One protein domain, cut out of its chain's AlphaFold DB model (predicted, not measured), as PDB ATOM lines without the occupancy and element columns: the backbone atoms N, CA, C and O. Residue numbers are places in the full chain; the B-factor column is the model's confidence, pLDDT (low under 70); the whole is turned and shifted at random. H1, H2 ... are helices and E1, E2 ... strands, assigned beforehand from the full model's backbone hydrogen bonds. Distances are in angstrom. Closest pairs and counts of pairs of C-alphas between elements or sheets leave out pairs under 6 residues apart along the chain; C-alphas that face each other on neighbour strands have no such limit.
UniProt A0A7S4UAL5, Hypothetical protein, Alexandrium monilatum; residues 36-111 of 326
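AT A GLANCE: This is residues 36 to 111 of the 326 residues of the protein "Hypothetical protein" of Alexandrium monilatum (UniProt A0A7S4UAL5). Picture an elongated body with a ribbon of two parallel strands, E1 and E2, and helix H2 packed along E2 at one end, H1 and H3 crossing near the middle, and H4 at the far end. The printed part has 76 residues with four named helices and two named strands, in the order H1, E1, H2, H3, H4, E2, and its class is mostly helix. The sheet has the order E1, E2, with its strands parallel, and the chain passes through H2, H3 and H4 between the two. The whole is compact, with a radius of gyration of the C-alphas of 12.3 A, and the C-alphas span 39 by 21 by 17 A.

HOW THE PARTS SIT: Start at H1, residues 37 to 49, and look from it to H3, residues 77 to 87. The two touch, their closest C-alphas being those of Ala 41 and Ala 84, 4.5 A apart, and they run opposite ways at a steep tilt of 46 degrees. Next along the printed part comes E1, residues 52 to 57, and H1 and E1 are near each other, with 9 pairs of C-alphas within 10 A. E1 is the parallel neighbour of E2, residues 106 to 111, at an angle of 23 degrees between their directions. Look there for N 57 and O 108, 2.8 A apart, and N 106 and O 53, 2.9 A apart, both within hydrogen-bond range. H2, residues 62 to 75, has 17 pairs of C-alphas within 8 A with E2, the closest being those of Ala 72 and Leu 107, 4.7 A apart. H2 and H3 touch only at the corner by their link, about perpendicular at 83 degrees; H2 does so with residues 74 to 75 alone, and the closest C-alphas are those of Ala 74 and Gly 80, 5.9 A apart. H4, residues 90 to 99, and H1 only just touch, with 3 pairs of C-alphas within 8 A, the closest being those of Thr 49 and Val 99, 7.5 A apart; they run the same way at a shallow tilt of 18 degrees. H3 and H4 are close but not clearly touching, with the closest C-alphas, those of Leu 85 and Arg 93, 7.0 A apart. H2 and H4 are apart. E1, the helices H2, H3 and H4, and E2 form a strand-helix-strand unit, two parallel neighbour strands with helices between them along the chain. In H1, H2 and H4 every O i to N i+4 pair is within hydrogen-bond range, and in H3 5 of 7 are.

IN THESE COORDINATES: Find C-alpha 37 at (22.172, 0.236, -30.626); from there H1 runs 18.2 A to C-alpha 49. E1, from Val 52 to Leu 57, is 13.3 A long. Find C-alpha 62 at (25.507, 20.065, -34.841), where H2, the longest helix by residues, begins its 19.9 A to Trp 75. H3 covers 15.9 A from Gly 77 to His 87, and H4 14.6 A from Ala 90 to Val 99. E2, from Glu 106, ends 16.8 A on at C-alpha 111, (28.005, 20.569, -28.112).

THE WHOLE: The two C-alphas farthest apart are those of Ile 62 and Val 98, 39.6 A. From Ser 36 to Ala 111 the first and last printed C-alphas are 20.8 A apart. The printed part has no cut and no long link; the link from H4 to E2, 6 residues, is short, and the other four are tight. The mean pLDDT of the printed part is 96.7, that of H4 is 92, and no printed residue is under 70.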
ATOM      1  N   SER A  36      25.951   1.461 -33.489       95.12
ATOM      2  CA  SER A  36      24.636   0.822 -33.556       95.12
ATOM      3  C   SER A  36      24.068   0.641 -32.137       95.12
ATOM      4  O   SER A  36      24.847   0.591 -31.183       95.12
ATOM      5  N   PRO A  37      22.741   0.501 -31.952       95.94
ATOM      6  CA  PRO A  37      22.172   0.236 -30.626       95.94
ATOM      7  C   PRO A  37      22.746  -1.017 -29.951       95.94
ATOM      8  O   PRO A  37      22.928  -1.030 -28.738       95.94
ATOM      9  N   GLN A  38      23.074  -2.051 -30.734       95.62
ATOM     10  CA  GLN A  38      23.716  -3.256 -30.210       95.62
ATOM     11  C   GLN A  38      25.145  -2.971 -29.740       95.62
ATOM     12  O   GLN A  38      25.477  -3.287 -28.601       95.62
ATOM     13  N   ASP A  39      25.969  -2.335 -30.580       94.75
ATOM     14  CA  ASP A  39      27.350  -2.000 -30.205       94.75
ATOM     15  C   ASP A  39      27.381  -1.070 -28.990       94.75
ATOM     16  O   ASP A  39      28.216  -1.234 -28.106       94.75
ATOM     17  N   LEU A  40      26.456  -0.109 -28.926       96.81
ATOM     18  CA  LEU A  40      26.333   0.816 -27.808       96.81
ATOM     19  C   LEU A  40      25.969   0.081 -26.512       96.81
ATOM     20  O   LEU A  40      26.642   0.278 -25.505       96.81
ATOM     21  N   ALA A  41      24.964  -0.800 -26.542       97.44
ATOM     22  CA  ALA A  41      24.581  -1.611 -25.387       97.44
ATOM     23  C   ALA A  41      25.758  -2.446 -24.864       97.44
ATOM     24  O   ALA A  41      26.051  -2.455 -23.670       97.44
ATOM     25  N   GLU A  42      26.459  -3.125 -25.771       95.81
ATOM     26  CA  GLU A  42      27.608  -3.955 -25.434       95.81
ATOM     27  C   GLU A  42      28.775  -3.132 -24.860       95.81
ATOM     28  O   GLU A  42      29.369  -3.529 -23.854       95.81
ATOM     29  N   GLN A  43      29.091  -1.979 -25.457       96.94
ATOM     30  CA  GLN A  43      30.167  -1.103 -24.988       96.94
ATOM     31  C   GLN A  43      29.844  -0.458 -23.639       96.94
ATOM     32  O   GLN A  43      30.714  -0.420 -22.771       96.94
ATOM     33  N   LEU A  44      28.614   0.014 -23.417       98.00
ATOM     34  CA  LEU A  44      28.234   0.652 -22.152       98.00
ATOM     35  C   LEU A  44      28.249  -0.335 -20.982       98.00
ATOM     36  O   LEU A  44      28.745   0.009 -19.913       98.00
ATOM     37  N   VAL A  45      27.804  -1.580 -21.190       97.62
ATOM     38  CA  VAL A  45      27.906  -2.628 -20.158       97.62
ATOM     39  C   VAL A  45      29.362  -2.909 -19.806       97.62
ATOM     40  O   VAL A  45      29.712  -2.956 -18.625       97.62
ATOM     41  N   ARG A  46      30.237  -3.058 -20.810       96.69
ATOM     42  CA  ARG A  46      31.680  -3.234 -20.573       96.69
ATOM     43  C   ARG A  46      32.288  -2.048 -19.834       96.69
ATOM     44  O   ARG A  46      33.127  -2.237 -18.961       96.69
ATOM     45  N   THR A  47      31.852  -0.842 -20.176       97.12
ATOM     46  CA  THR A  47      32.337   0.409 -19.589       97.12
ATOM     47  C   THR A  47      31.957   0.527 -18.118       97.12
ATOM     48  O   THR A  47      32.829   0.755 -17.282       97.12
ATOM     49  N   ALA A  48      30.694   0.264 -17.778       97.00
ATOM     50  CA  ALA A  48      30.243   0.238 -16.390       97.00
ATOM     51  C   ALA A  48      30.952  -0.859 -15.581       97.00
ATOM     52  O   ALA A  48      31.382  -0.636 -14.452       97.00
ATOM     53  N   THR A  49      31.157  -2.031 -16.193       95.81
ATOM     54  CA  THR A  49      31.890  -3.148 -15.574       95.81
ATOM     55  C   THR A  49      33.349  -2.787 -15.267       95.81
ATOM     56  O   THR A  49      33.918  -3.290 -14.304       95.81
ATOM     57  N   ALA A  50      33.952  -1.887 -16.049       95.69
ATOM     58  CA  ALA A  50      35.292  -1.349 -15.816       95.69
ATOM     59  C   ALA A  50      35.327  -0.180 -14.802       95.69
ATOM     60  O   ALA A  50      36.338   0.518 -14.712       95.69
ATOM     61  N   CYS A  51      34.240   0.039 -14.049       96.31
ATOM     62  CA  CYS A  51      34.068   1.111 -13.061       96.31
ATOM     63  C   CYS A  51      34.200   2.534 -13.631       96.31
ATOM     64  O   CYS A  51      34.641   3.457 -12.944       96.31
ATOM     65  N   VAL A  52      33.790   2.737 -14.882       98.06
ATOM     66  CA  VAL A  52      33.605   4.083 -15.439       98.06
ATOM     67  C   VAL A  52      32.188   4.542 -15.107       98.06
ATOM     68  O   VAL A  52      31.215   3.947 -15.561       98.06
ATOM     69  N   SER A  53      32.084   5.583 -14.287       97.75
ATOM     70  CA  SER A  53      30.816   6.102 -13.757       97.75
ATOM     71  C   SER A  53      30.125   7.086 -14.692       97.75
ATOM     72  O   SER A  53      28.900   7.136 -14.727       97.75
ATOM     73  N   HIS A  54      30.906   7.848 -15.458       98.69
ATOM     74  CA  HIS A  54      30.407   8.858 -16.380       98.69
ATOM     75  C   HIS A  54      31.151   8.773 -17.709       98.69
ATOM     76  O   HIS A  54      32.368   8.559 -17.730       98.69
ATOM     77  N   LEU A  55      30.430   8.998 -18.808       98.56
ATOM     78  CA  LEU A  55      31.038   9.317 -20.098       98.56
ATOM     79  C   LEU A  55      30.546  10.660 -20.606       98.56
ATOM     80  O   LEU A  55      29.341  10.922 -20.650       98.56
ATOM     81  N   ILE A  56      31.486  11.453 -21.100       98.88
ATOM     82  CA  ILE A  56      31.195  12.664 -21.848       98.88
ATOM     83  C   ILE A  56      31.274  12.334 -23.343       98.88
ATOM     84  O   ILE A  56      32.338  12.072 -23.906       98.88
ATOM     85  N   LEU A  57      30.113  12.302 -23.993       98.81
ATOM     86  CA  LEU A  57      29.979  12.039 -25.419       98.81
ATOM     87  C   LEU A  57      30.363  13.281 -26.232       98.81
ATOM     88  O   LEU A  57      29.743  14.338 -26.097       98.81
ATOM     89  N   THR A  58      31.348  13.141 -27.116       98.62
ATOM     90  CA  THR A  58      31.926  14.282 -27.838       98.62
ATOM     91  C   THR A  58      31.063  14.722 -29.028       98.62
ATOM     92  O   THR A  58      30.815  13.957 -29.970       98.62
ATOM     93  N   GLY A  59      30.624  15.983 -29.026       98.19
ATOM     94  CA  GLY A  59      29.919  16.611 -30.143       98.19
ATOM     95  C   GLY A  59      30.853  17.376 -31.084       98.19
ATOM     96  O   GLY A  59      31.195  18.518 -30.824       98.19
ATOM     97  N   CYS A  60      31.230  16.789 -32.225       97.69
ATOM     98  CA  CYS A  60      32.116  17.455 -33.205       97.69
ATOM     99  C   CYS A  60      31.397  18.290 -34.295       97.69
ATOM    100  O   CYS A  60      32.041  18.866 -35.167       97.69
ATOM    101  N   SER A  61      30.064  18.303 -34.315       98.25
ATOM    102  CA  SER A  61      29.205  19.022 -35.271       98.25
ATOM    103  C   SER A  61      27.798  19.168 -34.681       98.25
ATOM    104  O   SER A  61      27.449  18.432 -33.756       98.25
ATOM    105  N   ILE A  62      26.923  19.999 -35.263       98.31
ATOM    106  CA  ILE A  62      25.507  20.065 -34.841       98.31
ATOM    107  C   ILE A  62      24.845  18.679 -34.877       98.31
ATOM    108  O   ILE A  62      24.196  18.259 -33.920       98.31
ATOM    109  N   LYS A  63      25.060  17.923 -35.961       97.69
ATOM    110  CA  LYS A  63      24.450  16.601 -36.151       97.69
ATOM    111  C   LYS A  63      24.938  15.581 -35.121       97.69
ATOM    112  O   LYS A  63      24.130  14.809 -34.603       97.69
ATOM    113  N   SER A  64      26.243  15.535 -34.850       98.00
ATOM    114  CA  SER A  64      26.792  14.609 -33.852       98.00
ATOM    115  C   SER A  64      26.459  15.041 -32.427       98.00
ATOM    116  O   SER A  64      26.176  14.170 -31.615       98.00
ATOM    117  N   SER A  65      26.377  16.343 -32.147       98.56
ATOM    118  CA  SER A  65      25.933  16.868 -30.846       98.56
ATOM    119  C   SER A  65      24.473  16.494 -30.564       98.56
ATOM    120  O   SER A  65      24.161  15.973 -29.501       98.56
ATOM    121  N   GLN A  66      23.577  16.619 -31.550       98.56
ATOM    122  CA  GLN A  66      22.191  16.132 -31.438       98.56
ATOM    123  C   GLN A  66      22.105  14.611 -31.254       98.56
ATOM    124  O   GLN A  66      21.186  14.102 -30.613       98.56
ATOM    125  N   ALA A  67      23.018  13.851 -31.865       98.38
ATOM    126  CA  ALA A  67      23.086  12.412 -31.643       98.38
ATOM    127  C   ALA A  67      23.538  12.099 -30.213       98.38
ATOM    128  O   ALA A  67      22.884  11.295 -29.555       98.38
ATOM    129  N   ALA A  68      24.576  12.775 -29.719       98.50
ATOM    130  CA  ALA A  68      25.051  12.653 -28.346       98.50
ATOM    131  C   ALA A  68      23.961  13.025 -27.327       98.50
ATOM    132  O   ALA A  68      23.727  12.254 -26.402       98.50
ATOM    133  N   GLN A  69      23.203  14.102 -27.566       98.62
ATOM    134  CA  GLN A  69      22.032  14.486 -26.769       98.62
ATOM    135  C   GLN A  69      21.012  13.344 -26.646       98.62
ATOM    136  O   GLN A  69      20.595  12.984 -25.546       98.62
ATOM    137  N   ARG A  70      20.623  12.729 -27.774       98.38
ATOM    138  CA  ARG A  70      19.671  11.605 -27.768       98.38
ATOM    139  C   ARG A  70      20.207  10.391 -27.020       98.38
ATOM    140  O   ARG A  70      19.431   9.701 -26.367       98.38
ATOM    141  N   LEU A  71      21.504  10.106 -27.144       98.25
ATOM    142  CA  LEU A  71      22.123   9.009 -26.407       98.25
ATOM    143  C   LEU A  71      22.124   9.301 -24.903       98.25
ATOM    144  O   LEU A  71      21.687   8.452 -24.130       98.25
ATOM    145  N   ALA A  72      22.523  10.512 -24.510       98.12
ATOM    146  CA  ALA A  72      22.580  10.932 -23.117       98.12
ATOM    147  C   ALA A  72      21.217  10.840 -22.412       98.12
ATOM    148  O   ALA A  72      21.121  10.310 -21.306       98.12
ATOM    149  N   GLY A  73      20.148  11.260 -23.095       97.75
ATOM    150  CA  GLY A  73      18.786  11.203 -22.560       97.75
ATOM    151  C   GLY A  73      18.165   9.801 -22.471       97.75
ATOM    152  O   GLY A  73      17.122   9.659 -21.839       97.75
ATOM    153  N   ALA A  74      18.756   8.774 -23.095       97.69
ATOM    154  CA  ALA A  74      18.144   7.442 -23.192       97.69
ATOM    155  C   ALA A  74      18.979   6.300 -22.589       97.69
ATOM    156  O   ALA A  74      18.410   5.285 -22.191       97.69
ATOM    157  N   TRP A  75      20.306   6.434 -22.535       98.19
ATOM    158  CA  TRP A  75      21.220   5.327 -22.222       98.19
ATOM    159  C   TRP A  75      21.946   5.461 -20.874       98.19
ATOM    160  O   TRP A  75      22.846   4.672 -20.595       98.19
ATOM    161  N   SER A  76      21.534   6.409 -20.031       97.94
ATOM    162  CA  SER A  76      22.134   6.657 -18.712       97.94
ATOM    163  C   SER A  76      21.540   5.778 -17.607       97.94
ATOM    164  O   SER A  76      20.332   5.502 -17.593       97.94
ATOM    165  N   GLY A  77      22.385   5.369 -16.660       97.81
ATOM    166  CA  GLY A  77      21.964   4.771 -15.393       97.81
ATOM    167  C   GLY A  77      21.157   3.474 -15.533       97.81
ATOM    168  O   GLY A  77      21.301   2.699 -16.487       97.81
ATOM    169  N   ALA A  78      20.272   3.225 -14.566       97.56
ATOM    170  CA  ALA A  78      19.417   2.034 -14.534       97.56
ATOM    171  C   ALA A  78      18.414   1.973 -15.705       97.56
ATOM    172  O   ALA A  78      18.139   0.898 -16.244       97.56
ATOM    173  N   ALA A  79      17.885   3.123 -16.141       96.75
ATOM    174  CA  ALA A  79      16.981   3.193 -17.292       96.75
ATOM    175  C   ALA A  79      17.699   2.772 -18.586       96.75
ATOM    176  O   ALA A  79      17.183   1.951 -19.350       96.75
ATOM    177  N   GLY A  80      18.925   3.266 -18.780       97.81
ATOM    178  CA  GLY A  80      19.798   2.871 -19.876       97.81
ATOM    179  C   GLY A  80      20.128   1.383 -19.861       97.81
ATOM    180  O   GLY A  80      20.113   0.746 -20.914       97.81
ATOM    181  N   LEU A  81      20.347   0.792 -18.681       97.69
ATOM    182  CA  LEU A  81      20.554  -0.654 -18.560       97.69
ATOM    183  C   LEU A  81      19.327  -1.442 -19.041       97.69
ATOM    184  O   LEU A  81      19.467  -2.402 -19.801       97.69
ATOM    185  N   GLY A  82      18.122  -1.009 -18.659       97.50
ATOM    186  CA  GLY A  82      16.871  -1.602 -19.135       97.50
ATOM    187  C   GLY A  82      16.736  -1.577 -20.663       97.50
ATOM    188  O   GLY A  82      16.273  -2.553 -21.260       97.50
ATOM    189  N   LEU A  83      17.184  -0.496 -21.308       97.44
ATOM    190  CA  LEU A  83      17.246  -0.394 -22.767       97.44
ATOM    191  C   LEU A  83      18.330  -1.306 -23.360       97.44
ATOM    192  O   LEU A  83      18.053  -2.065 -24.287       97.44
ATOM    193  N   ALA A  84      19.542  -1.299 -22.800       97.50
ATOM    194  CA  ALA A  84      20.647  -2.133 -23.266       97.50
ATOM    195  C   ALA A  84      20.292  -3.621 -23.254       97.50
ATOM    196  O   ALA A  84      20.568  -4.325 -24.227       97.50
ATOM    197  N   LEU A  85      19.593  -4.097 -22.219       96.94
ATOM    198  CA  LEU A  85      19.131  -5.481 -22.141       96.94
ATOM    199  C   LEU A  85      18.305  -5.893 -23.366       96.94
ATOM    200  O   LEU A  85      18.437  -7.031 -23.803       96.94
ATOM    201  N   GLN A  86      17.534  -4.993 -23.983       96.75
ATOM    202  CA  GLN A  86      16.746  -5.291 -25.189       96.75
ATOM    203  C   GLN A  86      17.625  -5.587 -26.413       96.75
ATOM    204  O   GLN A  86      17.213  -6.342 -27.293       96.75
ATOM    205  N   HIS A  87      18.846  -5.050 -26.442       96.94
ATOM    206  CA  HIS A  87      19.798  -5.193 -27.542       96.94
ATOM    207  C   HIS A  87      20.868  -6.271 -27.301       96.94
ATOM    208  O   HIS A  87      21.507  -6.719 -28.251       96.94
ATOM    209  N   LEU A  88      21.056  -6.719 -26.056       95.38
ATOM    210  CA  LEU A  88      22.052  -7.735 -25.706       95.38
ATOM    211  C   LEU A  88      21.580  -9.159 -26.021       95.38
ATOM    212  O   LEU A  88      20.460  -9.554 -25.684       95.38
ATOM    213  N   GLY A  89      22.489  -9.968 -26.571       93.06
ATOM    214  CA  GLY A  89      22.294 -11.409 -26.745       93.06
ATOM    215  C   GLY A  89      22.339 -12.196 -25.426       93.06
ATOM    216  O   GLY A  89      22.893 -11.747 -24.422       93.06
ATOM    217  N   ALA A  90      21.804 -13.422 -25.432       92.12
ATOM    218  CA  ALA A  90      21.661 -14.257 -24.230       92.12
ATOM    219  C   ALA A  90      22.983 -14.542 -23.489       92.12
ATOM    220  O   ALA A  90      22.993 -14.673 -22.268       92.12
ATOM    221  N   ALA A  91      24.108 -14.637 -24.207       89.88
ATOM    222  CA  ALA A  91      25.417 -14.828 -23.586       89.88
ATOM    223  C   ALA A  91      25.847 -13.605 -22.758       89.88
ATOM    224  O   ALA A  91      26.210 -13.769 -21.599       89.88
ATOM    225  N   ALA A  92      25.728 -12.398 -23.320       90.31
ATOM    226  CA  ALA A  92      26.076 -11.156 -22.634       90.31
ATOM    227  C   ALA A  92      25.179 -10.902 -21.414       90.31
ATOM    228  O   ALA A  92      25.677 -10.498 -20.369       90.31
ATOM    229  N   ARG A  93      23.876 -11.212 -21.508       92.56
ATOM    230  CA  ARG A  93      22.946 -11.088 -20.369       92.56
ATOM    231  C   ARG A  93      23.335 -11.985 -19.191       92.56
ATOM    232  O   ARG A  93      23.338 -11.523 -18.061       92.56
ATOM    233  N   ARG A  94      23.736 -13.235 -19.453       93.00
ATOM    234  CA  ARG A  94      24.227 -14.141 -18.398       93.00
ATOM    235  C   ARG A  94      25.511 -13.635 -17.747       93.00
ATOM    236  O   ARG A  94      25.664 -13.761 -16.541       93.00
ATOM    237  N   GLU A  95      26.438 -13.070 -18.521       93.12
ATOM    238  CA  GLU A  95      27.634 -12.452 -17.929       93.12
ATOM    239  C   GLU A  95      27.273 -11.236 -17.070       93.12
ATOM    240  O   GLU A  95      27.861 -11.058 -16.008       93.12
ATOM    241  N   LEU A  96      26.285 -10.445 -17.498       93.19
ATOM    242  CA  LEU A  96      25.792  -9.285 -16.756       93.19
ATOM    243  C   LEU A  96      25.204  -9.688 -15.397       93.19
ATOM    244  O   LEU A  96      25.521  -9.062 -14.388       93.19
ATOM    245  N   GLU A  97      24.421 -10.770 -15.356       91.75
ATOM    246  CA  GLU A  97      23.902 -11.362 -14.112       91.75
ATOM    247  C   GLU A  97      25.031 -11.799 -13.167       91.75
ATOM    248  O   GLU A  97      24.944 -11.579 -11.963       91.75
ATOM    249  N   VAL A  98      26.113 -12.376 -13.706       93.38
ATOM    250  CA  VAL A  98      27.272 -12.823 -12.914       93.38
ATOM    251  C   VAL A  98      28.041 -11.649 -12.308       93.38
ATOM    252  O   VAL A  98      28.452 -11.738 -11.153       93.38
ATOM    253  N   VAL A  99      28.252 -10.563 -13.059       93.88
ATOM    254  CA  VAL A  99      28.932  -9.367 -12.523       93.88
ATOM    255  C   VAL A  99      28.016  -8.496 -11.659       93.88
ATOM    256  O   VAL A  99      28.506  -7.632 -10.942       93.88
ATOM    257  N   GLY A 100      26.699  -8.726 -11.702       94.19
ATOM    258  CA  GLY A 100      25.725  -8.044 -10.851       94.19
ATOM    259  C   GLY A 100      25.525  -6.562 -11.180       94.19
ATOM    260  O   GLY A 100      25.147  -5.796 -10.294       94.19
ATOM    261  N   LEU A 101      25.775  -6.147 -12.427       94.25
ATOM    262  CA  LEU A 101      25.679  -4.746 -12.845       94.25
ATOM    263  C   LEU A 101      24.239  -4.218 -12.701       94.25
ATOM    264  O   LEU A 101      23.307  -4.823 -13.226       94.25
ATOM    265  N   GLN A 102      24.069  -3.084 -12.013       93.69
ATOM    266  CA  GLN A 102      22.752  -2.481 -11.737       93.69
ATOM    267  C   GLN A 102      22.437  -1.260 -12.609       93.69
ATOM    268  O   GLN A 102      21.271  -0.932 -12.818       93.69
ATOM    269  N   GLU A 103      23.461  -0.594 -13.138       96.88
ATOM    270  CA  GLU A 103      23.312   0.633 -13.913       96.88
ATOM    271  C   GLU A 103      24.409   0.768 -14.970       96.88
ATOM    272  O   GLU A 103      25.502   0.212 -14.837       96.88
ATOM    273  N   LEU A 104      24.086   1.474 -16.054       98.06
ATOM    274  CA  LEU A 104      25.074   1.970 -17.009       98.06
ATOM    275  C   LEU A 104      25.682   3.282 -16.500       98.06
ATOM    276  O   LEU A 104      25.125   3.889 -15.584       98.06
ATOM    277  N   PRO A 105      26.783   3.758 -17.102       98.19
ATOM    278  CA  PRO A 105      27.358   5.038 -16.726       98.19
ATOM    279  C   PRO A 105      26.375   6.176 -17.013       98.19
ATOM    280  O   PRO A 105      25.559   6.102 -17.937       98.19
ATOM    281  N   GLU A 106      26.490   7.259 -16.257       98.56
ATOM    282  CA  GLU A 106      25.806   8.508 -16.555       98.56
ATOM    283  C   GLU A 106      26.406   9.128 -17.820       98.56
ATOM    284  O   GLU A 106      27.608   9.397 -17.906       98.56
ATOM    285  N   LEU A 107      25.572   9.346 -18.833       98.69
ATOM    286  CA  LEU A 107      26.009   9.942 -20.084       98.69
ATOM    287  C   LEU A 107      25.703  11.437 -20.067       98.69
ATOM    288  O   LEU A 107      24.573  11.873 -19.834       98.69
ATOM    289  N   ARG A 108      26.729  12.228 -20.358       98.88
ATOM    290  CA  ARG A 108      26.636  13.661 -20.643       98.88
ATOM    291  C   ARG A 108      27.223  13.912 -22.022       98.88
ATOM    292  O   ARG A 108      27.784  13.002 -22.631       98.88
ATOM    293  N   PHE A 109      27.083  15.116 -22.552       98.88
ATOM    294  CA  PHE A 109      27.634  15.433 -23.864       98.88
ATOM    295  C   PHE A 109      28.191  16.846 -23.953       98.88
ATOM    296  O   PHE A 109      27.843  17.731 -23.170       98.88
ATOM    297  N   THR A 110      29.062  17.040 -24.937       98.88
ATOM    298  CA  THR A 110      29.518  18.358 -25.374       98.88
ATOM    299  C   THR A 110      28.816  18.749 -26.674       98.88
ATOM    300  O   THR A 110      28.466  17.884 -27.484       98.88
ATOM    301  N   ALA A 111      28.571  20.045 -26.872       98.88
ATOM    302  CA  ALA A 111      28.005  20.569 -28.112       98.88
ATOM    303  C   ALA A 111      28.962  21.558 -28.785       98.88
ATOM    304  O   ALA A 111      29.290  22.605 -28.224       98.88
TER     305      ALA A 111